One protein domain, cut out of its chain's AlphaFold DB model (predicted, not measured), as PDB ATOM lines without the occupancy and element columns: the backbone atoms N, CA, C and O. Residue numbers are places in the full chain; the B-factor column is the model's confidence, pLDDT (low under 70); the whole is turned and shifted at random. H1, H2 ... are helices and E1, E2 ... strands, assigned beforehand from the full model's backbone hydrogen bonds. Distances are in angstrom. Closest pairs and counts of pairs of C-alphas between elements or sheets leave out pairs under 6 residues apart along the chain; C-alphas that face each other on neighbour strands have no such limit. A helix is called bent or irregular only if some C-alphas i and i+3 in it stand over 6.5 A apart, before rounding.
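Overview. This is residues 303 to 508 of the 510 residues of the protein "Non-specific serine/threonine protein kinase" of Actinomadura hallensis (UniProt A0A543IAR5). One long, twisted sheet curls like part of a barrel and folds back on itself: the larger leaf, E13, E1, E2, E3 and E9, faces the shorter leaf E7, E10 and E14, with the bent E8 as hinge. E3, E8 and E9 reach well beyond the short leaf toward the small E4 and E5 hairpin, and a small antiparallel sheet, E6 - E11 - E12, is beside the E13 edge. The printed part has 206 residues with fourteen named strands and one short named helix, along the chain E1 to E6, H1, E7 to E14; the class is mostly strand. The large sheet's order is E13 - E1 - E2 - E3 - E9 - E8 - E7 - E10 - E14, all antiparallel. The whole is compact, with a radius of gyration of the C-alphas of 18.8 A, yet elongated, spanning 59 by 32 by 30 A.

Arrangement. Begin in the folded sheet, one sheet bent back into two facing leaves, with E1, residues 303 to 310, E2, residues 329 to 337, and E3, residues 346 to 358. They form a meander of two hairpins, each strand the antiparallel neighbour of the one before; look for N 306 and O 332, 2.9 A, and N 331 and O 354, 2.8 A, within hydrogen-bond range. E9, residues 445 to 457, neighbours E3, with N 351 and O 452 at 2.7 A. E8, residues 423 to 440, bends by 88 degrees at residue 426; it pairs with E9 at N 431 and O 453, 2.9 A, and with E7, residues 401 to 408, at N 403 and O 426, 2.9 A. E7, E8 and E9 are a second meander of two hairpins, and with E10, residues 467 to 472, a Greek key, its first strand the antiparallel neighbour of its fourth: N 406 and O 470, 2.9 A. The edge strands are E13, residues 496 to 501, beside E1 with N 307 and O 499 at 2.9 A, and E14, residues 504 to 507, beside E10 with N 469 and O 505 at 2.8 A. H1, residues 392 to 395, only grazes this sheet and is too short for an O i to N i+4 pair; its one O i to N i+3 pair is within range. In the small sheet, E11, residues 479 to 484, pairs with E6, residues 384 to 388, at N 385 and O 483, 2.9 A, and forms a hairpin with E12, residues 487 to 489, at N 484 and O 487, 3.0 A. The closest C-alphas of E11 and E13 are Val 479 and Ala 496, 6.5 A. E4, residues 361 to 363, and E5, residues 369 to 371, are a hairpin with N 362 and O 370 at 2.9 A.

Along the chain. Find C-alpha 303 at (46.553, 5.637, 29.697), where E1 begins its 24.0 A. E8 goes from C-alpha 423 at (63.026, 15.388, 27.679) to C-alpha 440 at (27.472, 26.038, 39.856), 39.1 A; E9 measures 38.5 A and E3 38.0 A.

Size, cuts and confidence. The C-alphas farthest apart, Thr 366 and Glu 462, are 60.7 A apart. The printed part has no cut; the links E1 to E2, E5 to E6 and E7 to E8 are long. Mean pLDDT of the printed part is 86.7, with residues 373 to 381 and 398 to 399 under 70.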
ATOM      1  N   GLN A 303      47.328   4.676  28.933       86.56
ATOM      2  CA  GLN A 303      46.553   5.637  29.697       86.56
ATOM      3  C   GLN A 303      47.368   6.172  30.867       86.56
ATOM      4  O   GLN A 303      48.259   5.505  31.395       86.56
ATOM      5  N   GLY A 304      47.038   7.392  31.262       81.06
ATOM      6  CA  GLY A 304      47.567   8.047  32.443       81.06
ATOM      7  C   GLY A 304      46.520   8.982  33.022       81.06
ATOM      8  O   GLY A 304      45.523   9.297  32.376       81.06
ATOM      9  N   ALA A 305      46.740   9.436  34.241       90.25
ATOM     10  CA  ALA A 305      45.932  10.477  34.843       90.25
ATOM     11  C   ALA A 305      46.805  11.273  35.799       90.25
ATOM     12  O   ALA A 305      47.653  10.690  36.480       90.25
ATOM     13  N   ILE A 306      46.597  12.583  35.845       89.25
ATOM     14  CA  ILE A 306      47.198  13.438  36.862       89.25
ATOM     15  C   ILE A 306      46.116  14.236  37.563       89.25
ATOM     16  O   ILE A 306      45.170  14.707  36.933       89.25
ATOM     17  N   TYR A 307      46.301  14.406  38.862       92.12
ATOM     18  CA  TYR A 307      45.454  15.227  39.704       92.12
ATOM     19  C   TYR A 307      46.318  16.299  40.357       92.12
ATOM     20  O   TYR A 307      47.207  15.996  41.155       92.12
ATOM     21  N   ALA A 308      46.090  17.551  39.969       91.25
ATOM     22  CA  ALA A 308      46.754  18.711  40.535       91.25
ATOM     23  C   ALA A 308      45.802  19.429  41.491       91.25
ATOM     24  O   ALA A 308      44.681  19.771  41.120       91.25
ATOM     25  N   HIS A 309      46.253  19.664  42.717       91.25
ATOM     26  CA  HIS A 309      45.452  20.295  43.760       91.25
ATOM     27  C   HIS A 309      46.337  21.073  44.738       91.25
ATOM     28  O   HIS A 309      47.569  21.009  44.694       91.25
ATOM     29  N   PHE A 310      45.700  21.799  45.653       89.69
ATOM     30  CA  PHE A 310      46.383  22.580  46.680       89.69
ATOM     31  C   PHE A 310      46.165  21.957  48.055       89.69
ATOM     32  O   PHE A 310      45.052  21.594  48.424       89.69
ATOM     33  N   THR A 311      47.241  21.824  48.825       87.69
ATOM     34  CA  THR A 311      47.213  21.270  50.191       87.69
ATOM     35  C   THR A 311      46.972  22.332  51.263       87.69
ATOM     36  O   THR A 311      46.704  21.993  52.415       87.69
ATOM     37  N   LYS A 312      47.043  23.619  50.901       88.81
ATOM     38  CA  LYS A 312      46.738  24.756  51.777       88.81
ATOM     39  C   LYS A 312      45.517  25.506  51.226       88.81
ATOM     40  O   LYS A 312      45.692  26.458  50.455       88.81
ATOM     41  N   PRO A 313      44.291  25.070  51.565       84.38
ATOM     42  CA  PRO A 313      43.078  25.697  51.055       84.38
ATOM     43  C   PRO A 313      43.026  27.173  51.451       84.38
ATOM     44  O   PRO A 313      43.549  27.576  52.489       84.38
ATOM     45  N   GLY A 314      42.436  27.997  50.590       85.00
ATOM     46  CA  GLY A 314      42.226  29.409  50.888       85.00
ATOM     47  C   GLY A 314      43.424  30.326  50.673       85.00
ATOM     48  O   GLY A 314      43.213  31.524  50.535       85.00
ATOM     49  N   VAL A 315      44.662  29.827  50.563       87.94
ATOM     50  CA  VAL A 315      45.837  30.696  50.333       87.94
ATOM     51  C   VAL A 315      45.740  31.424  48.989       87.94
ATOM     52  O   VAL A 315      46.030  32.617  48.924       87.94
ATOM     53  N   LEU A 316      45.272  30.742  47.936       85.88
ATOM     54  CA  LEU A 316      45.054  31.349  46.615       85.88
ATOM     55  C   LEU A 316      44.000  32.457  46.648       85.88
ATOM     56  O   LEU A 316      44.214  33.523  46.089       85.88
ATOM     57  N   LEU A 317      42.892  32.228  47.353       85.06
ATOM     58  CA  LEU A 317      41.786  33.183  47.467       85.06
ATOM     59  C   LEU A 317      41.971  34.214  48.593       85.06
ATOM     60  O   LEU A 317      41.155  35.122  48.717       85.06
ATOM     61  N   GLN A 318      43.012  34.056  49.417       86.94
ATOM     62  CA  GLN A 318      43.220  34.760  50.685       86.94
ATOM     63  C   GLN A 318      42.041  34.621  51.672       86.94
ATOM     64  O   GLN A 318      41.660  35.558  52.371       86.94
ATOM     65  N   GLN A 319      41.476  33.417  51.749       87.06
ATOM     66  CA  GLN A 319      40.356  33.074  52.621       87.06
ATOM     67  C   GLN A 319      40.733  31.933  53.566       87.06
ATOM     68  O   GLN A 319      40.547  30.764  53.248       87.06
ATOM     69  N   GLU A 320      41.255  32.274  54.743       85.25
ATOM     70  CA  GLU A 320      41.817  31.318  55.717       85.25
ATOM     71  C   GLU A 320      40.848  30.206  56.156       85.25
ATOM     72  O   GLU A 320      41.286  29.126  56.536       85.25
ATOM     73  N   ASN A 321      39.537  30.450  56.071       87.81
ATOM     74  CA  ASN A 321      38.496  29.514  56.510       87.81
ATOM     75  C   ASN A 321      37.949  28.626  55.381       87.81
ATOM     76  O   ASN A 321      36.933  27.956  55.560       87.81
ATOM     77  N   MET A 322      38.581  28.638  54.206       87.81
ATOM     78  CA  MET A 322      38.183  27.792  53.086       87.81
ATOM     79  C   MET A 322      38.432  26.306  53.414       87.81
ATOM     80  O   MET A 322      39.552  25.941  53.783       87.81
ATOM     81  N   PRO A 323      37.434  25.417  53.262       86.12
ATOM     82  CA  PRO A 323      37.616  23.991  53.491       86.12
ATOM     83  C   PRO A 323      38.414  23.340  52.355       86.12
ATOM     84  O   PRO A 323      38.319  23.734  51.194       86.12
ATOM     85  N   ALA A 324      39.148  22.270  52.671       83.19
ATOM     86  CA  ALA A 324      39.949  21.535  51.688       83.19
ATOM     87  C   ALA A 324      39.121  20.986  50.511       83.19
ATOM     88  O   ALA A 324      39.607  20.988  49.384       83.19
ATOM     89  N   ALA A 325      37.871  20.575  50.762       83.25
ATOM     90  CA  ALA A 325      36.952  20.034  49.756       83.25
ATOM     91  C   ALA A 325      36.588  21.031  48.643       83.25
ATOM     92  O   ALA A 325      36.201  20.619  47.551       83.25
ATOM     93  N   ASP A 326      36.740  22.326  48.914       86.06
ATOM     94  CA  ASP A 326      36.462  23.381  47.947       86.06
ATOM     95  C   ASP A 326      37.720  23.831  47.203       86.06
ATOM     96  O   ASP A 326      37.643  24.714  46.356       86.06
ATOM     97  N   SER A 327      38.891  23.268  47.516       87.75
ATOM     98  CA  SER A 327      40.139  23.679  46.869       87.75
ATOM     99  C   SER A 327      40.033  23.521  45.352       87.75
ATOM    100  O   SER A 327      39.511  22.504  44.883       87.75
ATOM    101  N   PRO A 328      40.549  24.487  44.574       90.75
ATOM    102  CA  PRO A 328      40.600  24.334  43.134       90.75
ATOM    103  C   PRO A 328      41.479  23.138  42.767       90.75
ATOM    104  O   PRO A 328      42.446  22.812  43.466       90.75
ATOM    105  N   PHE A 329      41.132  22.483  41.668       92.94
ATOM    106  CA  PHE A 329      41.868  21.325  41.180       92.94
ATOM    107  C   PHE A 329      41.817  21.240  39.660       92.94
ATOM    108  O   PHE A 329      40.954  21.833  39.013       92.94
ATOM    109  N   ILE A 330      42.735  20.447  39.117       93.62
ATOM    110  CA  ILE A 330      42.769  20.015  37.724       93.62
ATOM    111  C   ILE A 330      42.914  18.489  37.725       93.62
ATOM    112  O   ILE A 330      43.904  17.963  38.231       93.62
ATOM    113  N   ASP A 331      41.930  17.784  37.171       93.00
ATOM    114  CA  ASP A 331      41.985  16.355  36.849       93.00
ATOM    115  C   ASP A 331      42.161  16.212  35.335       93.00
ATOM    116  O   ASP A 331      41.335  16.693  34.557       93.00
ATOM    117  N   ILE A 332      43.245  15.573  34.897       92.19
ATOM    118  CA  ILE A 332      43.488  15.317  33.475       92.19
ATOM    119  C   ILE A 332      43.677  13.827  33.271       92.19
ATOM    120  O   ILE A 332      44.602  13.223  33.813       92.19
ATOM    121  N   LYS A 333      42.834  13.249  32.416       91.69
ATOM    122  CA  LYS A 333      42.945  11.854  31.981       91.69
ATOM    123  C   LYS A 333      43.544  11.806  30.589       91.69
ATOM    124  O   LYS A 333      42.984  12.374  29.655       91.69
ATOM    125  N   PHE A 334      44.652  11.099  30.455       90.12
ATOM    126  CA  PHE A 334      45.383  10.956  29.209       90.12
ATOM    127  C   PHE A 334      45.136   9.592  28.564       90.12
ATOM    128  O   PHE A 334      45.088   8.567  29.245       90.12
ATOM    129  N   SER A 335      45.086   9.582  27.238       89.50
ATOM    130  CA  SER A 335      45.137   8.391  26.395       89.50
ATOM    131  C   SER A 335      46.088   8.647  25.229       89.50
ATOM    132  O   SER A 335      45.933   9.619  24.496       89.50
ATOM    133  N   ALA A 336      47.101   7.801  25.078       91.25
ATOM    134  CA  ALA A 336      48.079   7.851  24.003       91.25
ATOM    135  C   ALA A 336      47.904   6.641  23.086       91.25
ATOM    136  O   ALA A 336      47.987   5.497  23.544       91.25
ATOM    137  N   ALA A 337      47.720   6.888  21.791       88.50
ATOM    138  CA  ALA A 337      47.602   5.846  20.784       88.50
ATOM    139  C   ALA A 337      48.315   6.235  19.470       88.50
ATOM    140  O   ALA A 337      48.158   7.362  19.006       88.50
ATOM    141  N   PRO A 338      49.058   5.312  18.833       91.19
ATOM    142  CA  PRO A 338      49.370   3.983  19.336       91.19
ATOM    143  C   PRO A 338      50.447   4.020  20.439       91.19
ATOM    144  O   PRO A 338      51.409   4.780  20.364       91.19
ATOM    145  N   ALA A 339      50.307   3.170  21.458       86.94
ATOM    146  CA  ALA A 339      51.275   3.040  22.555       86.94
ATOM    147  C   ALA A 339      52.616   2.435  22.109       86.94
ATOM    148  O   ALA A 339      53.619   2.549  22.811       86.94
ATOM    149  N   ARG A 340      52.640   1.773  20.950       85.31
ATOM    150  CA  ARG A 340      53.843   1.270  20.285       85.31
ATOM    151  C   ARG A 340      53.858   1.797  18.868       85.31
ATOM    152  O   ARG A 340      52.880   1.613  18.147       85.31
ATOM    153  N   ALA A 341      54.942   2.440  18.465       87.44
ATOM    154  CA  ALA A 341      54.988   3.179  17.212       87.44
ATOM    155  C   ALA A 341      56.394   3.150  16.595       87.44
ATOM    156  O   ALA A 341      57.392   3.109  17.313       87.44
ATOM    157  N   ARG A 342      56.470   3.155  15.260       90.44
ATOM    158  CA  ARG A 342      57.720   3.328  14.492       90.44
ATOM    159  C   ARG A 342      57.816   4.763  13.988       90.44
ATOM    160  O   ARG A 342      56.805   5.473  13.966       90.44
ATOM    161  N   ALA A 343      58.998   5.174  13.535       91.56
ATOM    162  CA  ALA A 343      59.139   6.435  12.820       91.56
ATOM    163  C   ALA A 343      58.132   6.507  11.653       91.56
ATOM    164  O   ALA A 343      57.830   5.502  11.006       91.56
ATOM    165  N   GLY A 344      57.551   7.684  11.421       89.25
ATOM    166  CA  GLY A 344      56.501   7.883  10.417       89.25
ATOM    167  C   GLY A 344      55.082   7.496  10.860       89.25
ATOM    168  O   GLY A 344      54.139   7.721  10.107       89.25
ATOM    169  N   THR A 345      54.897   6.957  12.071       91.56
ATOM    170  CA  THR A 345      53.561   6.683  12.634       91.56
ATOM    171  C   THR A 345      52.979   7.947  13.266       91.56
ATOM    172  O   THR A 345      53.661   8.593  14.062       91.56
ATOM    173  N   GLU A 346      51.718   8.278  12.972       93.62
ATOM    174  CA  GLU A 346      50.995   9.314  13.717       93.62
ATOM    175  C   GLU A 346      50.633   8.809  15.119       93.62
ATOM    176  O   GLU A 346      49.978   7.780  15.286       93.62
ATOM    177  N   VAL A 347      51.064   9.558  16.125       93.44
ATOM    178  CA  VAL A 347      50.726   9.371  17.531       93.44
ATOM    179  C   VAL A 347      49.762  10.469  17.937       93.44
ATOM    180  O   VAL A 347      50.021  11.643  17.683       93.44
ATOM    181  N   ARG A 348      48.676  10.090  18.610       94.81
ATOM    182  CA  ARG A 348      47.667  10.989  19.168       94.81
ATOM    183  C   ARG A 348      47.646  10.831  20.685       94.81
ATOM    184  O   ARG A 348      47.552   9.717  21.198       94.81
ATOM    185  N   LEU A 349      47.736  11.948  21.388       95.81
ATOM    186  CA  LEU A 349      47.631  12.068  22.832       95.81
ATOM    187  C   LEU A 349      46.375  12.875  23.155       95.81
ATOM    188  O   LEU A 349      46.334  14.086  22.959       95.81
ATOM    189  N   VAL A 350      45.345  12.190  23.634       95.62
ATOM    190  CA  VAL A 350      44.062  12.774  24.023       95.62
ATOM    191  C   VAL A 350      44.072  13.036  25.522       95.62
ATOM    192  O   VAL A 350      44.332  12.129  26.310       95.62
ATOM    193  N   SER A 351      43.760  14.262  25.917       95.12
ATOM    194  CA  SER A 351      43.711  14.723  27.303       95.12
ATOM    195  C   SER A 351      42.297  15.201  27.611       95.12
ATOM    196  O   SER A 351      41.853  16.214  27.081       95.12
ATOM    197  N   LYS A 352      41.567  14.477  28.457       94.75
ATOM    198  CA  LYS A 352      40.264  14.916  28.965       94.75
ATOM    199  C   LYS A 352      40.492  15.731  30.224       94.75
ATOM    200  O   LYS A 352      40.880  15.167  31.247       94.75
ATOM    201  N   PHE A 353      40.275  17.030  30.117       94.44
ATOM    202  CA  PHE A 353      40.450  17.980  31.198       94.44
ATOM    203  C   PHE A 353      39.150  18.135  31.990       94.44
ATOM    204  O   PHE A 353      38.068  18.252  31.414       94.44
ATOM    205  N   HIS A 354      39.267  18.158  33.314       94.31
ATOM    206  CA  HIS A 354      38.234  18.629  34.226       94.31
ATOM    207  C   HIS A 354      38.881  19.499  35.302       94.31
ATOM    208  O   HIS A 354      39.577  19.010  36.190       94.31
ATOM    209  N   GLY A 355      38.648  20.800  35.210       92.19
ATOM    210  CA  GLY A 355      39.086  21.783  36.187       92.19
ATOM    211  C   GLY A 355      37.922  22.253  37.037       92.19
ATOM    212  O   GLY A 355      36.781  22.317  36.576       92.19
ATOM    213  N   ARG A 356      38.220  22.606  38.284       91.25
ATOM    214  CA  ARG A 356      37.303  23.363  39.128       91.25
ATOM    215  C   ARG A 356      37.991  24.609  39.641       91.25
ATOM    216  O   ARG A 356      38.999  24.517  40.346       91.25
ATOM    217  N   THR A 357      37.375  25.749  39.367       88.88
ATOM    218  CA  THR A 357      37.854  27.065  39.782       88.88
ATOM    219  C   THR A 357      36.829  27.710  40.704       88.88
ATOM    220  O   THR A 357      35.693  27.969  40.319       88.88
ATOM    221  N   VAL A 358      37.214  27.987  41.949       87.12
ATOM    222  CA  VAL A 358      36.368  28.738  42.891       87.12
ATOM    223  C   VAL A 358      36.625  30.227  42.706       87.12
ATOM    224  O   VAL A 358      37.761  30.656  42.895       87.12
ATOM    225  N   ALA A 359      35.596  31.006  42.361       72.25
ATOM    226  CA  ALA A 359      35.738  32.437  42.052       72.25
ATOM    227  C   ALA A 359      34.740  33.356  42.788       72.25
ATOM    228  O   ALA A 359      35.040  34.527  43.004       72.25
ATOM    229  N   ALA A 360      33.581  32.843  43.220       73.19
ATOM    230  CA  ALA A 360      32.491  33.655  43.784       73.19
ATOM    231  C   ALA A 360      32.026  33.188  45.180       73.19
ATOM    232  O   ALA A 360      30.870  33.393  45.560       73.19
ATOM    233  N   ALA A 361      32.912  32.531  45.932       83.50
ATOM    234  CA  ALA A 361      32.662  32.084  47.301       83.50
ATOM    235  C   ALA A 361      33.262  33.054  48.323       83.50
ATOM    236  O   ALA A 361      34.408  33.475  48.174       83.50
ATOM    237  N   TYR A 362      32.530  33.333  49.398       86.19
ATOM    238  CA  TYR A 362      33.064  33.900  50.634       86.19
ATOM    239  C   TYR A 362      32.932  32.884  51.775       86.19
ATOM    240  O   TYR A 362      31.866  32.298  51.953       86.19
ATOM    241  N   TYR A 363      33.994  32.681  52.552       87.56
ATOM    242  CA  TYR A 363      34.038  31.747  53.675       87.56
ATOM    243  C   TYR A 363      34.042  32.511  54.997       87.56
ATOM    244  O   TYR A 363      34.961  33.278  55.302       87.56
ATOM    245  N   THR A 364      33.002  32.309  55.802       84.75
ATOM    246  CA  THR A 364      32.884  32.937  57.123       84.75
ATOM    247  C   THR A 364      33.940  32.386  58.099       84.75
ATOM    248  O   THR A 364      34.510  31.322  57.858       84.75
ATOM    249  N   PRO A 365      34.185  33.039  59.254       83.81
ATOM    250  CA  PRO A 365      35.051  32.495  60.311       83.81
ATOM    251  C   PRO A 365      34.637  31.117  60.843       83.81
ATOM    252  O   PRO A 365      35.443  30.431  61.462       83.81
ATOM    253  N   THR A 366      33.385  30.709  60.625       81.94
ATOM    254  CA  THR A 366      32.880  29.377  60.980       81.94
ATOM    255  C   THR A 366      33.077  28.345  59.862       81.94
ATOM    256  O   THR A 366      32.689  27.194  60.039       81.94
ATOM    257  N   GLY A 367      33.679  28.733  58.728       77.38
ATOM    258  CA  GLY A 367      33.915  27.880  57.557       77.38
ATOM    259  C   GLY A 367      32.701  27.722  56.637       77.38
ATOM    260  O   GLY A 367      32.714  26.884  55.740       77.38
ATOM    261  N   GLU A 368      31.639  28.503  56.850       83.81
ATOM    262  CA  GLU A 368      30.425  28.436  56.036       83.81
ATOM    263  C   GLU A 368      30.622  29.181  54.712       83.81
ATOM    264  O   GLU A 368      31.095  30.321  54.690       83.81
ATOM    265  N   ARG A 369      30.248  28.528  53.607       87.56
ATOM    266  CA  ARG A 369      30.366  29.070  52.252       87.56
ATOM    267  C   ARG A 369      29.151  29.921  51.889       87.56
ATOM    268  O   ARG A 369      28.020  29.451  51.937       87.56
ATOM    269  N   GLN A 370      29.399  31.142  51.432       86.44
ATOM    270  CA  GLN A 370      28.406  32.060  50.880       86.44
ATOM    271  C   GLN A 370      28.694  32.299  49.393       86.44
ATOM    272  O   GLN A 370      29.722  32.881  49.047       86.44
ATOM    273  N   CYS A 371      27.794  31.856  48.510       82.88
ATOM    274  CA  CYS A 371      27.903  32.114  47.072       82.88
ATOM    275  C   CYS A 371      27.342  33.496  46.736       82.88
ATOM    276  O   CYS A 371      26.165  33.762  46.971       82.88
ATOM    277  N   LEU A 372      28.166  34.361  46.145       74.69
ATOM    278  CA  LEU A 372      27.777  35.734  45.797       74.69
ATOM    279  C   LEU A 372      27.352  35.888  44.327       74.69
ATOM    280  O   LEU A 372      26.848  36.938  43.937       74.69
ATOM    281  N   GLY A 373      27.459  34.808  43.547       66.56
ATOM    282  CA  GLY A 373      27.032  34.727  42.149       66.56
ATOM    283  C   GLY A 373      28.132  35.106  41.153       66.56
ATOM    284  O   GLY A 373      29.017  35.900  41.449       66.56
ATOM    285  N   GLU A 374      28.046  34.544  39.947       65.25
ATOM    286  CA  GLU A 374      29.062  34.586  38.876       65.25
ATOM    287  C   GLU A 374      29.542  35.999  38.476       65.25
ATOM    288  O   GLU A 374      30.660  36.169  38.001       65.25
ATOM    289  N   ARG A 375      28.719  37.038  38.679       60.22
ATOM    290  CA  ARG A 375      28.992  38.424  38.237       60.22
ATOM    291  C   ARG A 375      29.303  39.406  39.365       60.22
ATOM    292  O   ARG A 375      29.388  40.609  39.116       60.22
ATOM    293  N   VAL A 376      29.420  38.930  40.599       63.66
ATOM    294  CA  VAL A 376      29.675  39.777  41.768       63.66
ATOM    295  C   VAL A 376      31.069  39.461  42.274       63.66
ATOM    296  O   VAL A 376      31.296  38.352  42.738       63.66
ATOM    297  N   SER A 377      31.993  40.424  42.215       60.78
ATOM    298  CA  SER A 377      33.291  40.297  42.885       60.78
ATOM    299  C   SER A 377      33.072  40.318  44.399       60.78
ATOM    300  O   SER A 377      32.640  41.351  44.928       60.78
ATOM    301  N   PRO A 378      33.329  39.215  45.117       61.31
ATOM    302  CA  PRO A 378      33.178  39.211  46.560       61.31
ATOM    303  C   PRO A 378      34.102  40.237  47.238       61.31
ATOM    304  O   PRO A 378      35.223  40.483  46.784       61.31
ATOM    305  N   PRO A 379      33.684  40.836  48.363       60.81
ATOM    306  CA  PRO A 379      34.596  41.629  49.171       60.81
ATOM    307  C   PRO A 379      35.711  40.730  49.730       60.81
ATOM    308  O   PRO A 379      35.427  39.705  50.345       60.81
ATOM    309  N   LYS A 380      36.973  41.160  49.578       64.56
ATOM    310  CA  LYS A 380      38.184  40.460  50.067       64.56
ATOM    311  C   LYS A 380      38.499  39.129  49.373       64.56
ATOM    312  O   LYS A 380      39.113  38.258  49.981       64.56
ATOM    313  N   THR A 381      38.098  38.967  48.118       69.50
ATOM    314  CA  THR A 381      38.549  37.844  47.290       69.50
ATOM    315  C   THR A 381      39.412  38.331  46.157       69.50
ATOM    316  O   THR A 381      39.101  39.336  45.519       69.50
ATOM    317  N   HIS A 382      40.451  37.563  45.891       77.38
ATOM    318  CA  HIS A 382      41.432  37.851  44.870       77.38
ATOM    319  C   HIS A 382      41.224  36.914  43.680       77.38
ATOM    320  O   HIS A 382      40.927  35.730  43.871       77.38
ATOM    321  N   TRP A 383      41.378  37.422  42.454       80.38
ATOM    322  CA  TRP A 383      41.444  36.535  41.291       80.38
ATOM    323  C   TRP A 383      42.787  35.809  41.289       80.38
ATOM    324  O   TRP A 383      43.801  36.377  41.698       80.38
ATOM    325  N   TYR A 384      42.802  34.561  40.830       86.12
ATOM    326  CA  TYR A 384      44.025  33.783  40.690       86.12
ATOM    327  C   TYR A 384      44.044  33.013  39.371       86.12
ATOM    328  O   TYR A 384      43.003  32.725  38.788       86.12
ATOM    329  N   ASN A 385      45.245  32.677  38.914       85.81
ATOM    330  CA  ASN A 385      45.495  31.821  37.760       85.81
ATOM    331  C   ASN A 385      46.671  30.889  38.072       85.81
ATOM    332  O   ASN A 385      47.568  31.248  38.835       85.81
ATOM    333  N   TRP A 386      46.673  29.687  37.509       89.38
ATOM    334  CA  TRP A 386      47.736  28.714  37.702       89.38
ATOM    335  C   TRP A 386      47.783  27.709  36.554       89.38
ATOM    336  O   TRP A 386      46.776  27.439  35.907       89.38
ATOM    337  N   GLY A 387      48.966  27.149  36.310       86.31
ATOM    338  CA  GLY A 387      49.189  26.237  35.192       86.31
ATOM    339  C   GLY A 387      50.209  25.145  35.492       86.31
ATOM    340  O   GLY A 387      51.070  25.281  36.369       86.31
ATOM    341  N   ILE A 388      50.097  24.045  34.747       90.62
ATOM    342  CA  ILE A 388      51.014  22.903  34.803       90.62
ATOM    343  C   ILE A 388      52.010  23.012  33.645       90.62
ATOM    344  O   ILE A 388      51.612  23.083  32.483       90.62
ATOM    345  N   GLY A 389      53.302  22.945  33.963       89.06
ATOM    346  CA  GLY A 389      54.387  23.019  32.991       89.06
ATOM    347  C   GLY A 389      54.806  24.437  32.621       89.06
ATOM    348  O   GLY A 389      54.322  25.421  33.174       89.06
ATOM    349  N   LEU A 390      55.799  24.511  31.740       86.38
ATOM    350  CA  LEU A 390      56.305  25.755  31.176       86.38
ATOM    351  C   LEU A 390      55.519  26.147  29.922       86.38
ATOM    352  O   LEU A 390      54.965  25.291  29.235       86.38
ATOM    353  N   GLU A 391      55.535  27.435  29.598       81.81
ATOM    354  CA  GLU A 391      55.018  27.935  28.325       81.81
ATOM    355  C   GLU A 391      55.921  27.516  27.154       81.81
ATOM    356  O   GLU A 391      57.133  27.334  27.311       81.81
ATOM    357  N   ASN A 392      55.359  27.431  25.945       80.50
ATOM    358  CA  ASN A 392      56.099  27.017  24.742       80.50
ATOM    359  C   ASN A 392      57.322  27.909  24.460       80.50
ATOM    360  O   ASN A 392      58.389  27.407  24.104       80.50
ATOM    361  N   SER A 393      57.205  29.213  24.738       79.12
ATOM    362  CA  SER A 393      58.298  30.189  24.639       79.12
ATOM    363  C   SER A 393      59.490  29.833  25.540       79.12
ATOM    364  O   SER A 393      60.646  30.001  25.156       79.12
ATOM    365  N   GLN A 394      59.224  29.280  26.725       81.69
ATOM    366  CA  GLN A 394      60.231  28.861  27.701       81.69
ATOM    367  C   GLN A 394      60.831  27.487  27.369       81.69
ATOM    368  O   GLN A 394      61.918  27.160  27.847       81.69
ATOM    369  N   LEU A 395      60.139  26.690  26.551       81.12
ATOM    370  CA  LEU A 395      60.613  25.411  26.019       81.12
ATOM    371  C   LEU A 395      61.382  25.562  24.694       81.12
ATOM    372  O   LEU A 395      61.895  24.570  24.179       81.12
ATOM    373  N   GLY A 396      61.501  26.787  24.165       74.94
ATOM    374  CA  GLY A 396      62.202  27.071  22.912       74.94
ATOM    375  C   GLY A 396      61.423  26.648  21.663       74.94
ATOM    376  O   GLY A 396      62.039  26.306  20.656       74.94
ATOM    377  N   VAL A 397      60.087  26.633  21.738       77.44
ATOM    378  CA  VAL A 397      59.191  26.317  20.618       77.44
ATOM    379  C   VAL A 397      58.432  27.583  20.222       77.44
ATOM    380  O   VAL A 397      57.671  28.129  21.020       77.44
ATOM    381  N   ASP A 398      58.657  28.054  18.993       65.56
ATOM    382  CA  ASP A 398      58.186  29.369  18.535       65.56
ATOM    383  C   ASP A 398      56.667  29.425  18.278       65.56
ATOM    384  O   ASP A 398      56.055  30.469  18.502       65.56
ATOM    385  N   THR A 399      56.039  28.328  17.825       62.72
ATOM    386  CA  THR A 399      54.585  28.230  17.576       62.72
ATOM    387  C   THR A 399      54.067  26.785  17.664       62.72
ATOM    388  O   THR A 399      54.801  25.836  17.392       62.72
ATOM    389  N   GLY A 400      52.781  26.622  18.007       71.94
ATOM    390  CA  GLY A 400      52.088  25.326  18.057       71.94
ATOM    391  C   GLY A 400      52.126  24.644  19.425       71.94
ATOM    392  O   GLY A 400      52.609  25.222  20.396       71.94
ATOM    393  N   SER A 401      51.595  23.426  19.495       87.19
ATOM    394  CA  SER A 401      51.549  22.603  20.708       87.19
ATOM    395  C   SER A 401      52.744  21.654  20.779       87.19
ATOM    396  O   SER A 401      53.491  21.515  19.809       87.19
ATOM    397  N   ILE A 402      52.964  21.006  21.923       91.88
ATOM    398  CA  ILE A 402      54.127  20.133  22.127       91.88
ATOM    399  C   ILE A 402      53.740  18.769  22.685       91.88
ATOM    400  O   ILE A 402      52.757  18.627  23.408       91.88
ATOM    401  N   ILE A 403      54.576  17.770  22.403       94.56
ATOM    402  CA  ILE A 403      54.640  16.536  23.185       94.56
ATOM    403  C   ILE A 403      56.074  16.376  23.692       94.56
ATOM    404  O   ILE A 403      57.032  16.352  22.915       94.56
ATOM    405  N   ALA A 404      56.223  16.260  25.008       95.12
ATOM    406  CA  ALA A 404      57.490  15.972  25.658       95.12
ATOM    407  C   ALA A 404      57.637  14.468  25.909       95.12
ATOM    408  O   ALA A 404      56.761  13.844  26.506       95.12
ATOM    409  N   PHE A 405      58.772  13.907  25.494       95.75
ATOM    410  CA  PHE A 405      59.123  12.495  25.620       95.75
ATOM    411  C   PHE A 405      60.251  12.324  26.642       95.75
ATOM    412  O   PHE A 405      61.398  12.698  26.392       95.75
ATOM    413  N   TYR A 406      59.951  11.713  27.786       94.38
ATOM    414  CA  TYR A 406      60.925  11.451  28.848       94.38
ATOM    415  C   TYR A 406      61.412  10.008  28.792       94.38
ATOM    416  O   TYR A 406      60.658   9.087  29.113       94.38
ATOM    417  N   LYS A 407      62.674   9.801  28.399       92.00
ATOM    418  CA  LYS A 407      63.233   8.457  28.212       92.00
ATOM    419  C   LYS A 407      63.329   7.684  29.527       92.00
ATOM    420  O   LYS A 407      63.828   8.190  30.536       92.00
ATOM    421  N   ILE A 408      62.906   6.424  29.490       82.94
ATOM    422  CA  ILE A 408      63.032   5.473  30.589       82.94
ATOM    423  C   ILE A 408      64.049   4.384  30.217       82.94
ATOM    424  O   ILE A 408      63.782   3.605  29.291       82.94
ATOM    425  N   PRO A 409      65.159   4.223  30.969       73.25
ATOM    426  CA  PRO A 409      65.733   5.128  31.988       73.25
ATOM    427  C   PRO A 409      66.337   6.424  31.384       73.25
ATOM    428  O   PRO A 409      66.584   6.452  30.176       73.25
ATOM    429  N   PRO A 410      66.618   7.479  32.192       77.81
ATOM    430  CA  PRO A 410      66.660   7.511  33.664       77.81
ATOM    431  C   PRO A 410      65.349   7.900  34.361       77.81
ATOM    432  O   PRO A 410      65.281   7.784  35.584       77.81
ATOM    433  N   ALA A 411      64.319   8.345  33.633       80.00
ATOM    434  CA  ALA A 411      63.018   8.600  34.247       80.00
ATOM    435  C   ALA A 411      62.445   7.297  34.828       80.00
ATOM    436  O   ALA A 411      62.636   6.216  34.266       80.00
ATOM    437  N   LYS A 412      61.740   7.382  35.957       75.06
ATOM    438  CA  LYS A 412      61.024   6.241  36.535       75.06
ATOM    439  C   LYS A 412      59.567   6.308  36.102       75.06
ATOM    440  O   LYS A 412      58.956   7.364  36.166       75.06
ATOM    441  N   ARG A 413      58.995   5.173  35.699       73.38
ATOM    442  CA  ARG A 413      57.626   5.125  35.157       73.38
ATOM    443  C   ARG A 413      56.546   5.606  36.140       73.38
ATOM    444  O   ARG A 413      55.568   6.191  35.697       73.38
ATOM    445  N   ASN A 414      56.747   5.411  37.443       74.12
ATOM    446  CA  ASN A 414      55.785   5.809  38.481       74.12
ATOM    447  C   ASN A 414      56.118   7.167  39.121       74.12
ATOM    448  O   ASN A 414      55.601   7.477  40.188       74.12
ATOM    449  N   GLU A 415      57.014   7.954  38.521       83.69
ATOM    450  CA  GLU A 415      57.344   9.292  39.010       83.69
ATOM    451  C   GLU A 415      57.079  10.317  37.909       83.69
ATOM    452  O   GLU A 415      57.575  10.197  36.787       83.69
ATOM    453  N   LEU A 416      56.302  11.347  38.240       88.38
ATOM    454  CA  LEU A 416      56.031  12.452  37.330       88.38
ATOM    455  C   LEU A 416      57.315  13.267  37.100       88.38
ATOM    456  O   LEU A 416      57.927  13.709  38.080       88.38
ATOM    457  N   PRO A 417      57.734  13.514  35.844       89.62
ATOM    458  CA  PRO A 417      58.938  14.287  35.558       89.62
ATOM    459  C   PRO A 417      58.845  15.725  36.090       89.62
ATOM    460  O   PRO A 417      58.124  16.559  35.549       89.62
ATOM    461  N   GLN A 418      59.613  16.026  37.142       87.62
ATOM    462  CA  GLN A 418      59.618  17.341  37.807       87.62
ATOM    463  C   GLN A 418      60.556  18.370  37.152       87.62
ATOM    464  O   GLN A 418      60.627  19.518  37.587       87.62
ATOM    465  N   LYS A 419      61.322  17.968  36.134       87.75
ATOM    466  CA  LYS A 419      62.288  18.806  35.407       87.75
ATOM    467  C   LYS A 419      62.183  18.509  33.919       87.75
ATOM    468  O   LYS A 419      61.880  17.382  33.563       87.75
ATOM    469  N   THR A 420      62.517  19.476  33.072       87.75
ATOM    470  CA  THR A 420      62.574  19.300  31.607       87.75
ATOM    471  C   THR A 420      63.858  18.621  31.124       87.75
ATOM    472  O   THR A 420      63.947  18.194  29.977       87.75
ATOM    473  N   THR A 421      64.876  18.506  31.982       85.81
ATOM    474  CA  THR A 421      66.168  17.909  31.623       85.81
ATOM    475  C   THR A 421      66.001  16.466  31.145       85.81
ATOM    476  O   THR A 421      65.471  15.627  31.870       85.81
ATOM    477  N   GLY A 422      66.505  16.168  29.946       81.44
ATOM    478  CA  GLY A 422      66.430  14.830  29.350       81.44
ATOM    479  C   GLY A 422      65.105  14.515  28.648       81.44
ATOM    480  O   GLY A 422      64.938  13.388  28.184       81.44
ATOM    481  N   ALA A 423      64.188  15.483  28.552       91.00
ATOM    482  CA  ALA A 423      63.026  15.388  27.679       91.00
ATOM    483  C   ALA A 423      63.411  15.712  26.231       91.00
ATOM    484  O   ALA A 423      64.119  16.688  25.978       91.00
ATOM    485  N   VAL A 424      62.892  14.937  25.283       93.00
ATOM    486  CA  VAL A 424      62.834  15.340  23.872       93.00
ATOM    487  C   VAL A 424      61.491  16.031  23.666       93.00
ATOM    488  O   VAL A 424      60.453  15.397  23.824       93.00
ATOM    489  N   VAL A 425      61.497  17.329  23.370       92.12
ATOM    490  CA  VAL A 425      60.273  18.112  23.143       92.12
ATOM    491  C   VAL A 425      60.075  18.267  21.645       92.12
ATOM    492  O   VAL A 425      60.958  18.778  20.958       92.12
ATOM    493  N   LEU A 426      58.937  17.795  21.143       91.38
ATOM    494  CA  LEU A 426      58.608  17.834  19.723       91.38
ATOM    495  C   LEU A 426      57.376  18.712  19.488       91.38
ATOM    496  O   LEU A 426      56.420  18.607  20.264       91.38
ATOM    497  N   PRO A 427      57.374  19.543  18.430       90.62
ATOM    498  CA  PRO A 427      56.187  20.280  18.028       90.62
ATOM    499  C   PRO A 427      55.113  19.310  17.531       90.62
ATOM    500  O   PRO A 427      55.409  18.262  16.951       90.62
ATOM    501  N   ALA A 428      53.862  19.676  17.754       91.00
ATOM    502  CA  ALA A 428      52.704  18.859  17.466       91.00
ATOM    503  C   ALA A 428      51.520  19.722  17.020       91.00
ATOM    504  O   ALA A 428      51.469  20.927  17.279       91.00
ATOM    505  N   HIS A 429      50.575  19.086  16.341       90.12
ATOM    506  CA  HIS A 429      49.295  19.688  16.007       90.12
ATOM    507  C   HIS A 429      48.305  19.453  17.140       90.12
ATOM    508  O   HIS A 429      48.342  18.400  17.775       90.12
ATOM    509  N   ASP A 430      47.422  20.409  17.383       91.81
ATOM    510  CA  ASP A 430      46.409  20.305  18.415       91.81
ATOM    511  C   ASP A 430      45.008  20.639  17.923       91.81
ATOM    512  O   ASP A 430      44.808  21.400  16.977       91.81
ATOM    513  N   GLU A 431      44.046  20.044  18.613       92.25
ATOM    514  CA  GLU A 431      42.622  20.253  18.432       92.25
ATOM    515  C   GLU A 431      41.948  20.229  19.810       92.25
ATOM    516  O   GLU A 431      42.222  19.348  20.634       92.25
ATOM    517  N   VAL A 432      41.062  21.192  20.062       92.44
ATOM    518  CA  VAL A 432      40.229  21.251  21.269       92.44
ATOM    519  C   VAL A 432      38.786  20.949  20.872       92.44
ATOM    520  O   VAL A 432      38.264  21.523  19.916       92.44
ATOM    521  N   THR A 433      38.144  20.034  21.593       91.00
ATOM    522  CA  THR A 433      36.735  19.665  21.408       91.00
ATOM    523  C   THR A 433      36.016  19.565  22.750       91.00
ATOM    524  O   THR A 433      36.637  19.601  23.810       91.00
ATOM    525  N   ASP A 434      34.693  19.392  22.708       88.31
ATOM    526  CA  ASP A 434      33.848  19.148  23.889       88.31
ATOM    527  C   ASP A 434      33.979  20.212  24.993       88.31
ATOM    528  O   ASP A 434      33.874  19.900  26.180       88.31
ATOM    529  N   GLU A 435      34.229  21.465  24.602       93.75
ATOM    530  CA  GLU A 435      34.343  22.584  25.534       93.75
ATOM    531  C   GLU A 435      33.007  22.840  26.232       93.75
ATOM    532  O   GLU A 435      31.959  23.025  25.606       93.75
ATOM    533  N   SER A 436      33.054  22.843  27.557       90.44
ATOM    534  CA  SER A 436      31.925  23.122  28.422       90.44
ATOM    535  C   SER A 436      32.432  23.851  29.652       90.44
ATOM    536  O   SER A 436      33.194  23.298  30.442       90.44
ATOM    537  N   GLU A 437      31.922  25.056  29.850       90.12
ATOM    538  CA  GLU A 437      32.106  25.849  31.057       90.12
ATOM    539  C   GLU A 437      30.735  26.008  31.715       90.12
ATOM    540  O   GLU A 437      29.751  26.382  31.069       90.12
ATOM    541  N   SER A 438      30.638  25.658  32.995       87.12
ATOM    542  CA  SER A 438      29.393  25.807  33.745       87.12
ATOM    543  C   SER A 438      29.668  26.263  35.166       87.12
ATOM    544  O   SER A 438      30.369  25.588  35.921       87.12
ATOM    545  N   PHE A 439      29.076  27.393  35.542       84.88
ATOM    546  CA  PHE A 439      29.092  27.870  36.914       84.88
ATOM    547  C   PHE A 439      28.008  27.174  37.743       84.88
ATOM    548  O   PHE A 439      26.828  27.174  37.385       84.88
ATOM    549  N   SER A 440      28.396  26.620  38.890       84.12
ATOM    550  CA  SER A 440      27.472  26.038  39.856       84.12
ATOM    551  C   SER A 440      27.213  27.007  41.002       84.12
ATOM    552  O   SER A 440      28.107  27.377  41.768       84.12
ATOM    553  N   THR A 441      25.945  27.382  41.164       79.56
ATOM    554  CA  THR A 441      25.480  28.191  42.297       79.56
ATOM    555  C   THR A 441      25.500  27.424  43.617       79.56
ATOM    556  O   THR A 441      25.495  28.056  44.666       79.56
ATOM    557  N   GLU A 442      25.551  26.088  43.590       81.06
ATOM    558  CA  GLU A 442      25.654  25.262  44.796       81.06
ATOM    559  C   GLU A 442      27.085  25.234  45.335       81.06
ATOM    560  O   GLU A 442      27.289  25.308  46.548       81.06
ATOM    561  N   THR A 443      28.081  25.141  44.448       81.69
ATOM    562  CA  THR A 443      29.506  25.039  44.813       81.69
ATOM    563  C   THR A 443      30.256  26.370  44.750       81.69
ATOM    564  O   THR A 443      31.405  26.437  45.179       81.69
ATOM    565  N   CYS A 444      29.612  27.430  44.248       85.12
ATOM    566  CA  CYS A 444      30.217  28.720  43.894       85.12
ATOM    567  C   CYS A 444      31.491  28.589  43.033       85.12
ATOM    568  O   CYS A 444      32.422  29.401  43.138       85.12
ATOM    569  N   ALA A 445      31.537  27.545  42.212       86.94
ATOM    570  CA  ALA A 445      32.692  27.185  41.414       86.94
ATOM    571  C   ALA A 445      32.292  27.032  39.950       86.94
ATOM    572  O   ALA A 445      31.176  26.608  39.639       86.94
ATOM    573  N   THR A 446      33.226  27.363  39.073       88.12
ATOM    574  CA  THR A 446      33.158  27.044  37.654       88.12
ATOM    575  C   THR A 446      33.791  25.674  37.454       88.12
ATOM    576  O   THR A 446      34.915  25.436  37.902       88.12
ATOM    577  N   ASP A 447      33.043  24.753  36.849       90.31
ATOM    578  CA  ASP A 447      33.570  23.478  36.375       90.31
ATOM    579  C   ASP A 447      33.843  23.608  34.870       90.31
ATOM    580  O   ASP A 447      32.913  23.785  34.076       90.31
ATOM    581  N   ASP A 448      35.117  23.486  34.504       91.00
ATOM    582  CA  ASP A 448      35.603  23.575  33.131       91.00
ATOM    583  C   ASP A 448      35.951  22.185  32.614       91.00
ATOM    584  O   ASP A 448      36.662  21.415  33.272       91.00
ATOM    585  N   LYS A 449      35.450  21.838  31.431       93.56
ATOM    586  CA  LYS A 449      35.722  20.557  30.780       93.56
ATOM    587  C   LYS A 449      36.008  20.773  29.312       93.56
ATOM    588  O   LYS A 449      35.285  21.500  28.643       93.56
ATOM    589  N   TRP A 450      37.030  20.095  28.815       93.00
ATOM    590  CA  TRP A 450      37.319  20.021  27.389       93.00
ATOM    591  C   TRP A 450      38.155  18.780  27.088       93.00
ATOM    592  O   TRP A 450      38.802  18.200  27.968       93.00
ATOM    593  N   THR A 451      38.153  18.369  25.829       94.12
ATOM    594  CA  THR A 451      39.039  17.338  25.303       94.12
ATOM    595  C   THR A 451      40.115  18.022  24.471       94.12
ATOM    596  O   THR A 451      39.823  18.669  23.474       94.12
ATOM    597  N   TYR A 452      41.372  17.873  24.873       93.06
ATOM    598  CA  TYR A 452      42.527  18.400  24.156       93.06
ATOM    599  C   TYR A 452      43.295  17.258  23.498       93.06
ATOM    600  O   TYR A 452      43.840  16.392  24.185       93.06
ATOM    601  N   THR A 453      43.325  17.231  22.170       94.81
ATOM    602  CA  THR A 453      44.019  16.205  21.392       94.81
ATOM    603  C   THR A 453      45.261  16.801  20.764       94.81
ATOM    604  O   THR A 453      45.162  17.750  19.999       94.81
ATOM    605  N   VAL A 454      46.420  16.210  21.040       94.25
ATOM    606  CA  VAL A 454      47.695  16.593  20.431       94.25
ATOM    607  C   VAL A 454      48.196  15.435  19.580       94.25
ATOM    608  O   VAL A 454      48.299  14.315  20.080       94.25
ATOM    609  N   SER A 455      48.511  15.665  18.307       93.75
ATOM    610  CA  SER A 455      49.073  14.641  17.429       93.75
ATOM    611  C   SER A 455      50.358  15.067  16.737       93.75
ATOM    612  O   SER A 455      50.579  16.233  16.411       93.75
ATOM    613  N   LEU A 456      51.244  14.098  16.521       94.56
ATOM    614  CA  LEU A 456      52.450  14.277  15.725       94.56
ATOM    615  C   LEU A 456      52.829  12.977  15.033       94.56
ATOM    616  O   LEU A 456      52.522  11.884  15.506       94.56
ATOM    617  N   VAL A 457      53.548  13.093  13.923       94.19
ATOM    618  CA  VAL A 457      54.174  11.946  13.265       94.19
ATOM    619  C   VAL A 457      55.538  11.712  13.902       94.19
ATOM    620  O   VAL A 457      56.358  12.631  13.941       94.19
ATOM    621  N   LEU A 458      55.788  10.501  14.414       92.94
ATOM    622  CA  LEU A 458      57.050  10.199  15.087       92.94
ATOM    623  C   LEU A 458      58.241  10.459  14.153       92.94
ATOM    624  O   LEU A 458      58.261   9.933  13.033       92.94
ATOM    625  N   PRO A 459      59.247  11.231  14.598       91.50
ATOM    626  CA  PRO A 459      60.412  11.520  13.782       91.50
ATOM    627  C   PRO A 459      61.336  10.299  13.697       91.50
ATOM    628  O   PRO A 459      61.163   9.302  14.400       91.50
ATOM    629  N   GLY A 460      62.356  10.384  12.842       90.12
ATOM    630  CA  GLY A 460      63.382   9.348  12.745       90.12
ATOM    631  C   GLY A 460      64.201   9.182  14.034       90.12
ATOM    632  O   GLY A 460      64.285  10.085  14.873       90.12
ATOM    633  N   LYS A 461      64.885   8.037  14.139       88.81
ATOM    634  CA  LYS A 461      65.693   7.620  15.304       88.81
ATOM    635  C   LYS A 461      66.789   8.593  15.757       88.81
ATOM    636  O   LYS A 461      67.285   8.459  16.870       88.81
ATOM    637  N   GLU A 462      67.195   9.538  14.910       88.81
ATOM    638  CA  GLU A 462      68.173  10.576  15.263       88.81
ATOM    639  C   GLU A 462      67.594  11.600  16.248       88.81
ATOM    640  O   GLU A 462      68.298  12.045  17.152       88.81
ATOM    641  N   LEU A 463      66.308  11.936  16.102       89.88
ATOM    642  CA  LEU A 463      65.608  12.897  16.959       89.88
ATOM    643  C   LEU A 463      64.923  12.212  18.142       89.88
ATOM    644  O   LEU A 463      64.961  12.724  19.257       89.88
ATOM    645  N   LEU A 464      64.325  11.041  17.911       93.50
ATOM    646  CA  LEU A 464      63.691  10.243  18.956       93.50
ATOM    647  C   LEU A 464      64.170   8.789  18.851       93.50
ATOM    648  O   LEU A 464      63.565   7.988  18.139       93.50
ATOM    649  N   PRO A 465      65.277   8.430  19.528       91.31
ATOM    650  CA  PRO A 465      65.825   7.086  19.445       91.31
ATOM    651  C   PRO A 465      64.836   6.029  19.953       91.31
ATOM    652  O   PRO A 465      64.064   6.312  20.871       91.31
ATOM    653  N   PRO A 466      64.919   4.785  19.475       92.00
ATOM    654  CA  PRO A 466      64.141   3.676  20.009       92.00
ATOM    655  C   PRO A 466      64.291   3.535  21.530       92.00
ATOM    656  O   PRO A 466      65.343   3.826  22.130       92.00
ATOM    657  N   GLY A 467      63.190   3.174  22.181       88.88
ATOM    658  CA  GLY A 467      63.086   3.137  23.635       88.88
ATOM    659  C   GLY A 467      61.697   3.492  24.154       88.88
ATOM    660  O   GLY A 467      60.764   3.738  23.398       88.88
ATOM    661  N   ARG A 468      61.562   3.510  25.480       89.38
ATOM    662  CA  ARG A 468      60.295   3.792  26.168       89.38
ATOM    663  C   ARG A 468      60.304   5.206  26.719       89.38
ATOM    664  O   ARG A 468      61.299   5.615  27.321       89.38
ATOM    665  N   TYR A 469      59.196   5.914  26.550       94.06
ATOM    666  CA  TYR A 469      59.063   7.317  26.911       94.06
ATOM    667  C   TYR A 469      57.766   7.553  27.681       94.06
ATOM    668  O   TYR A 469      56.718   7.067  27.261       94.06
ATOM    669  N   LEU A 470      57.818   8.307  28.783       93.94
ATOM    670  CA  LEU A 470      56.608   8.964  29.292       93.94
ATOM    671  C   LEU A 470      56.293  10.141  28.379       93.94
ATOM    672  O   LEU A 470      57.214  10.877  28.014       93.94
ATOM    673  N   VAL A 471      55.021  10.314  28.034       95.06
ATOM    674  CA  VAL A 471      54.585  11.380  27.129       95.06
ATOM    675  C   VAL A 471      53.578  12.296  27.798       95.06
ATOM    676  O   VAL A 471      52.722  11.858  28.564       95.06
ATOM    677  N   THR A 472      53.707  13.591  27.541       94.69
ATOM    678  CA  THR A 472      52.833  14.615  28.117       94.69
ATOM    679  C   THR A 472      52.895  15.896  27.289       94.69
ATOM    680  O   THR A 472      53.968  16.210  26.764       94.69
ATOM    681  N   PRO A 473      51.794  16.661  27.185       92.62
ATOM    682  CA  PRO A 473      51.849  18.016  26.651       92.62
ATOM    683  C   PRO A 473      52.339  19.037  27.698       92.62
ATOM    684  O   PRO A 473      52.547  20.196  27.367       92.62
ATOM    685  N   HIS A 474      52.559  18.624  28.955       91.31
ATOM    686  CA  HIS A 474      52.980  19.501  30.050       91.31
ATOM    687  C   HIS A 474      54.409  19.177  30.501       91.31
ATOM    688  O   HIS A 474      54.667  18.134  31.104       91.31
ATOM    689  N   ALA A 475      55.360  20.075  30.239       90.25
ATOM    690  CA  ALA A 475      56.765  19.869  30.583       90.25
ATOM    691  C   ALA A 475      57.317  21.028  31.433       90.25
ATOM    692  O   ALA A 475      57.355  22.158  30.950       90.25
ATOM    693  N   PRO A 476      57.792  20.786  32.673       92.00
ATOM    694  CA  PRO A 476      57.674  19.547  33.449       92.00
ATOM    695  C   PRO A 476      56.235  19.320  33.948       92.00
ATOM    696  O   PRO A 476      55.407  20.222  33.895       92.00
ATOM    697  N   VAL A 477      55.936  18.148  34.512       92.25
ATOM    698  CA  VAL A 477      54.634  17.895  35.160       92.25
ATOM    699  C   VAL A 477      54.668  18.420  36.595       92.25
ATOM    700  O   VAL A 477      54.722  17.667  37.570       92.25
ATOM    701  N   LYS A 478      54.713  19.748  36.708       91.25
ATOM    702  CA  LYS A 478      54.724  20.505  37.962       91.25
ATOM    703  C   LYS A 478      53.919  21.791  37.774       91.25
ATOM    704  O   LYS A 478      53.947  22.371  36.692       91.25
ATOM    705  N   VAL A 479      53.238  22.259  38.820       90.12
ATOM    706  CA  VAL A 479      52.667  23.614  38.833       90.12
ATOM    707  C   VAL A 479      53.823  24.613  38.868       90.12
ATOM    708  O   VAL A 479      54.561  24.666  39.854       90.12
ATOM    709  N   MET A 480      54.021  25.348  37.775       83.75
ATOM    710  CA  MET A 480      55.172  26.249  37.611       83.75
ATOM    711  C   MET A 480      54.839  27.695  37.961       83.75
ATOM    712  O   MET A 480      55.707  28.421  38.446       83.75
ATOM    713  N   SER A 481      53.591  28.103  37.744       79.62
ATOM    714  CA  SER A 481      53.120  29.455  38.009       79.62
ATOM    715  C   SER A 481      51.815  29.412  38.793       79.62
ATOM    716  O   SER A 481      50.892  28.660  38.479       79.62
ATOM    717  N   THR A 482      51.752  30.235  39.834       85.06
ATOM    718  CA  THR A 482      50.509  30.651  40.473       85.06
ATOM    719  C   THR A 482      50.552  32.173  40.564       85.06
ATOM    720  O   THR A 482      51.523  32.774  41.028       85.06
ATOM    721  N   GLN A 483      49.523  32.820  40.043       85.44
ATOM    722  CA  GLN A 483      49.398  34.266  40.017       85.44
ATOM    723  C   GLN A 483      48.137  34.656  40.756       85.44
ATOM    724  O   GLN A 483      47.116  33.978  40.654       85.44
ATOM    725  N   ARG A 484      48.227  35.758  41.485       86.88
ATOM    726  CA  ARG A 484      47.104  36.446  42.085       86.88
ATOM    727  C   ARG A 484      47.174  37.913  41.678       86.88
ATOM    728  O   ARG A 484      48.219  38.400  41.239       86.88
ATOM    729  N   ASP A 485      46.058  38.605  41.769       82.44
ATOM    730  CA  ASP A 485      45.926  40.018  41.404       82.44
ATOM    731  C   ASP A 485      46.905  40.973  42.114       82.44
ATOM    732  O   ASP A 485      47.303  41.986  41.541       82.44
ATOM    733  N   ASP A 486      47.330  40.632  43.330       84.38
ATOM    734  CA  ASP A 486      48.286  41.369  44.157       84.38
ATOM    735  C   ASP A 486      49.751  40.947  43.934       84.38
ATOM    736  O   ASP A 486      50.664  41.567  44.487       84.38
ATOM    737  N   GLY A 487      49.997  39.934  43.097       84.31
ATOM    738  CA  GLY A 487      51.333  39.508  42.697       84.31
ATOM    739  C   GLY A 487      51.492  37.996  42.487       84.31
ATOM    740  O   GLY A 487      50.572  37.204  42.697       84.31
ATOM    741  N   PRO A 488      52.685  37.559  42.044       85.56
ATOM    742  CA  PRO A 488      53.003  36.143  41.933       85.56
ATOM    743  C   PRO A 488      53.082  35.496  43.319       85.56
ATOM    744  O   PRO A 488      53.666  36.053  44.252       85.56
ATOM    745  N   ILE A 489      52.557  34.280  43.435       87.31
ATOM    746  CA  ILE A 489      52.681  33.451  44.632       87.31
ATOM    747  C   ILE A 489      53.563  32.260  44.265       87.31
ATOM    748  O   ILE A 489      53.560  31.797  43.129       87.31
ATOM    749  N   SER A 490      54.377  31.763  45.196       88.56
ATOM    750  CA  SER A 490      55.115  30.528  44.912       88.56
ATOM    751  C   SER A 490      54.168  29.320  44.988       88.56
ATOM    752  O   SER A 490      53.361  29.242  45.924       88.56
ATOM    753  N   PRO A 491      54.273  28.340  44.071       88.62
ATOM    754  CA  PRO A 491      53.528  27.083  44.160       88.62
ATOM    755  C   PRO A 491      53.699  26.383  45.521       88.62
ATOM    756  O   PRO A 491      52.752  25.817  46.066       88.62
ATOM    757  N   GLU A 492      54.877  26.483  46.139       88.56
ATOM    758  CA  GLU A 492      55.160  25.929  47.465       88.56
ATOM    759  C   GLU A 492      54.399  26.658  48.596       88.56
ATOM    760  O   GLU A 492      53.954  26.033  49.572       88.56
ATOM    761  N   ALA A 493      54.195  27.977  48.478       88.38
ATOM    762  CA  ALA A 493      53.437  28.750  49.464       88.38
ATOM    763  C   ALA A 493      51.966  28.322  49.519       88.38
ATOM    764  O   ALA A 493      51.422  28.216  50.618       88.38
ATOM    765  N   VAL A 494      51.370  27.993  48.369       88.44
ATOM    766  CA  VAL A 494      49.988  27.484  48.253       88.44
ATOM    767  C   VAL A 494      49.890  25.961  48.398       88.44
ATOM    768  O   VAL A 494      48.795  25.405  48.409       88.44
ATOM    769  N   GLY A 495      51.027  25.276  48.548       89.62
ATOM    770  CA  GLY A 495      51.067  23.825  48.698       89.62
ATOM    771  C   GLY A 495      50.560  23.092  47.456       89.62
ATOM    772  O   GLY A 495      49.815  22.123  47.598       89.62
ATOM    773  N   ALA A 496      50.905  23.591  46.268       90.38
ATOM    774  CA  ALA A 496      50.554  22.973  44.998       90.38
ATOM    775  C   ALA A 496      51.215  21.594  44.872       90.38
ATOM    776  O   ALA A 496      52.439  21.472  44.969       90.38
ATOM    777  N   THR A 497      50.403  20.578  44.612       88.12
ATOM    778  CA  THR A 497      50.825  19.184  44.479       88.12
ATOM    779  C   THR A 497      50.235  18.603  43.202       88.12
ATOM    780  O   THR A 497      49.111  18.937  42.832       88.12
ATOM    781  N   ILE A 498      50.995  17.736  42.527       90.88
ATOM    782  CA  ILE A 498      50.502  16.925  41.410       90.88
ATOM    783  C   ILE A 498      50.834  15.467  41.690       90.88
ATOM    784  O   ILE A 498      51.990  15.133  41.953       90.88
ATOM    785  N   GLU A 499      49.830  14.607  41.593       88.62
ATOM    786  CA  GLU A 499      49.959  13.163  41.767       88.62
ATOM    787  C   GLU A 499      49.412  12.427  40.543       88.62
ATOM    788  O   GLU A 499      48.626  12.979  39.773       88.62
ATOM    789  N   GLY A 500      49.836  11.177  40.356       85.56
ATOM    790  CA  GLY A 500      49.362  10.314  39.276       85.56
ATOM    791  C   GLY A 500      50.478   9.798  38.374       85.56
ATOM    792  O   GLY A 500      51.640   9.706  38.773       85.56
ATOM    793  N   THR A 501      50.116   9.425  37.150       88.06
ATOM    794  CA  THR A 501      51.008   8.769  36.186       88.06
ATOM    795  C   THR A 501      50.760   9.273  34.775       88.06
ATOM    796  O   THR A 501      49.615   9.473  34.370       88.06
ATOM    797  N   LEU A 502      51.826   9.404  33.991       89.19
ATOM    798  CA  LEU A 502      51.729   9.722  32.569       89.19
ATOM    799  C   LEU A 502      51.512   8.462  31.717       89.19
ATOM    800  O   LEU A 502      51.992   7.387  32.090       89.19
ATOM    801  N   PRO A 503      50.861   8.592  30.548       90.69
ATOM    802  CA  PRO A 503      50.869   7.544  29.542       90.69
ATOM    803  C   PRO A 503      52.279   7.368  28.966       90.69
ATOM    804  O   PRO A 503      53.161   8.227  29.082       90.69
ATOM    805  N   MET A 504      52.496   6.229  28.325       91.62
ATOM    806  CA  MET A 504      53.802   5.784  27.873       91.62
ATOM    807  C   MET A 504      53.746   5.318  26.423       91.62
ATOM    808  O   MET A 504      52.849   4.573  26.035       91.62
ATOM    809  N   ILE A 505      54.766   5.691  25.656       90.62
ATOM    810  CA  ILE A 505      54.954   5.233  24.282       90.62
ATOM    811  C   ILE A 505      56.276   4.479  24.160       90.62
ATOM    812  O   ILE A 505      57.315   4.915  24.660       90.62
ATOM    813  N   GLU A 506      56.236   3.331  23.493       91.00
ATOM    814  CA  GLU A 506      57.409   2.597  23.034       91.00
ATOM    815  C   GLU A 506      57.688   2.941  21.568       91.00
ATOM    816  O   GLU A 506      56.887   2.654  20.677       91.00
ATOM    817  N   VAL A 507      58.849   3.542  21.329       91.56
ATOM    818  CA  VAL A 507      59.379   3.790  19.990       91.56
ATOM    819  C   VAL A 507      60.171   2.556  19.572       91.56
ATOM    820  O   VAL A 507      61.170   2.210  20.209       91.56
ATOM    821  N   LEU A 508      59.685   1.878  18.537       87.50
ATOM    822  CA  LEU A 508      60.253   0.646  17.997       87.50
ATOM    823  C   LEU A 508      61.422   0.950  17.049       87.50
ATOM    824  O   LEU A 508      61.456   2.008  16.420       87.50
TER     825      LEU A 508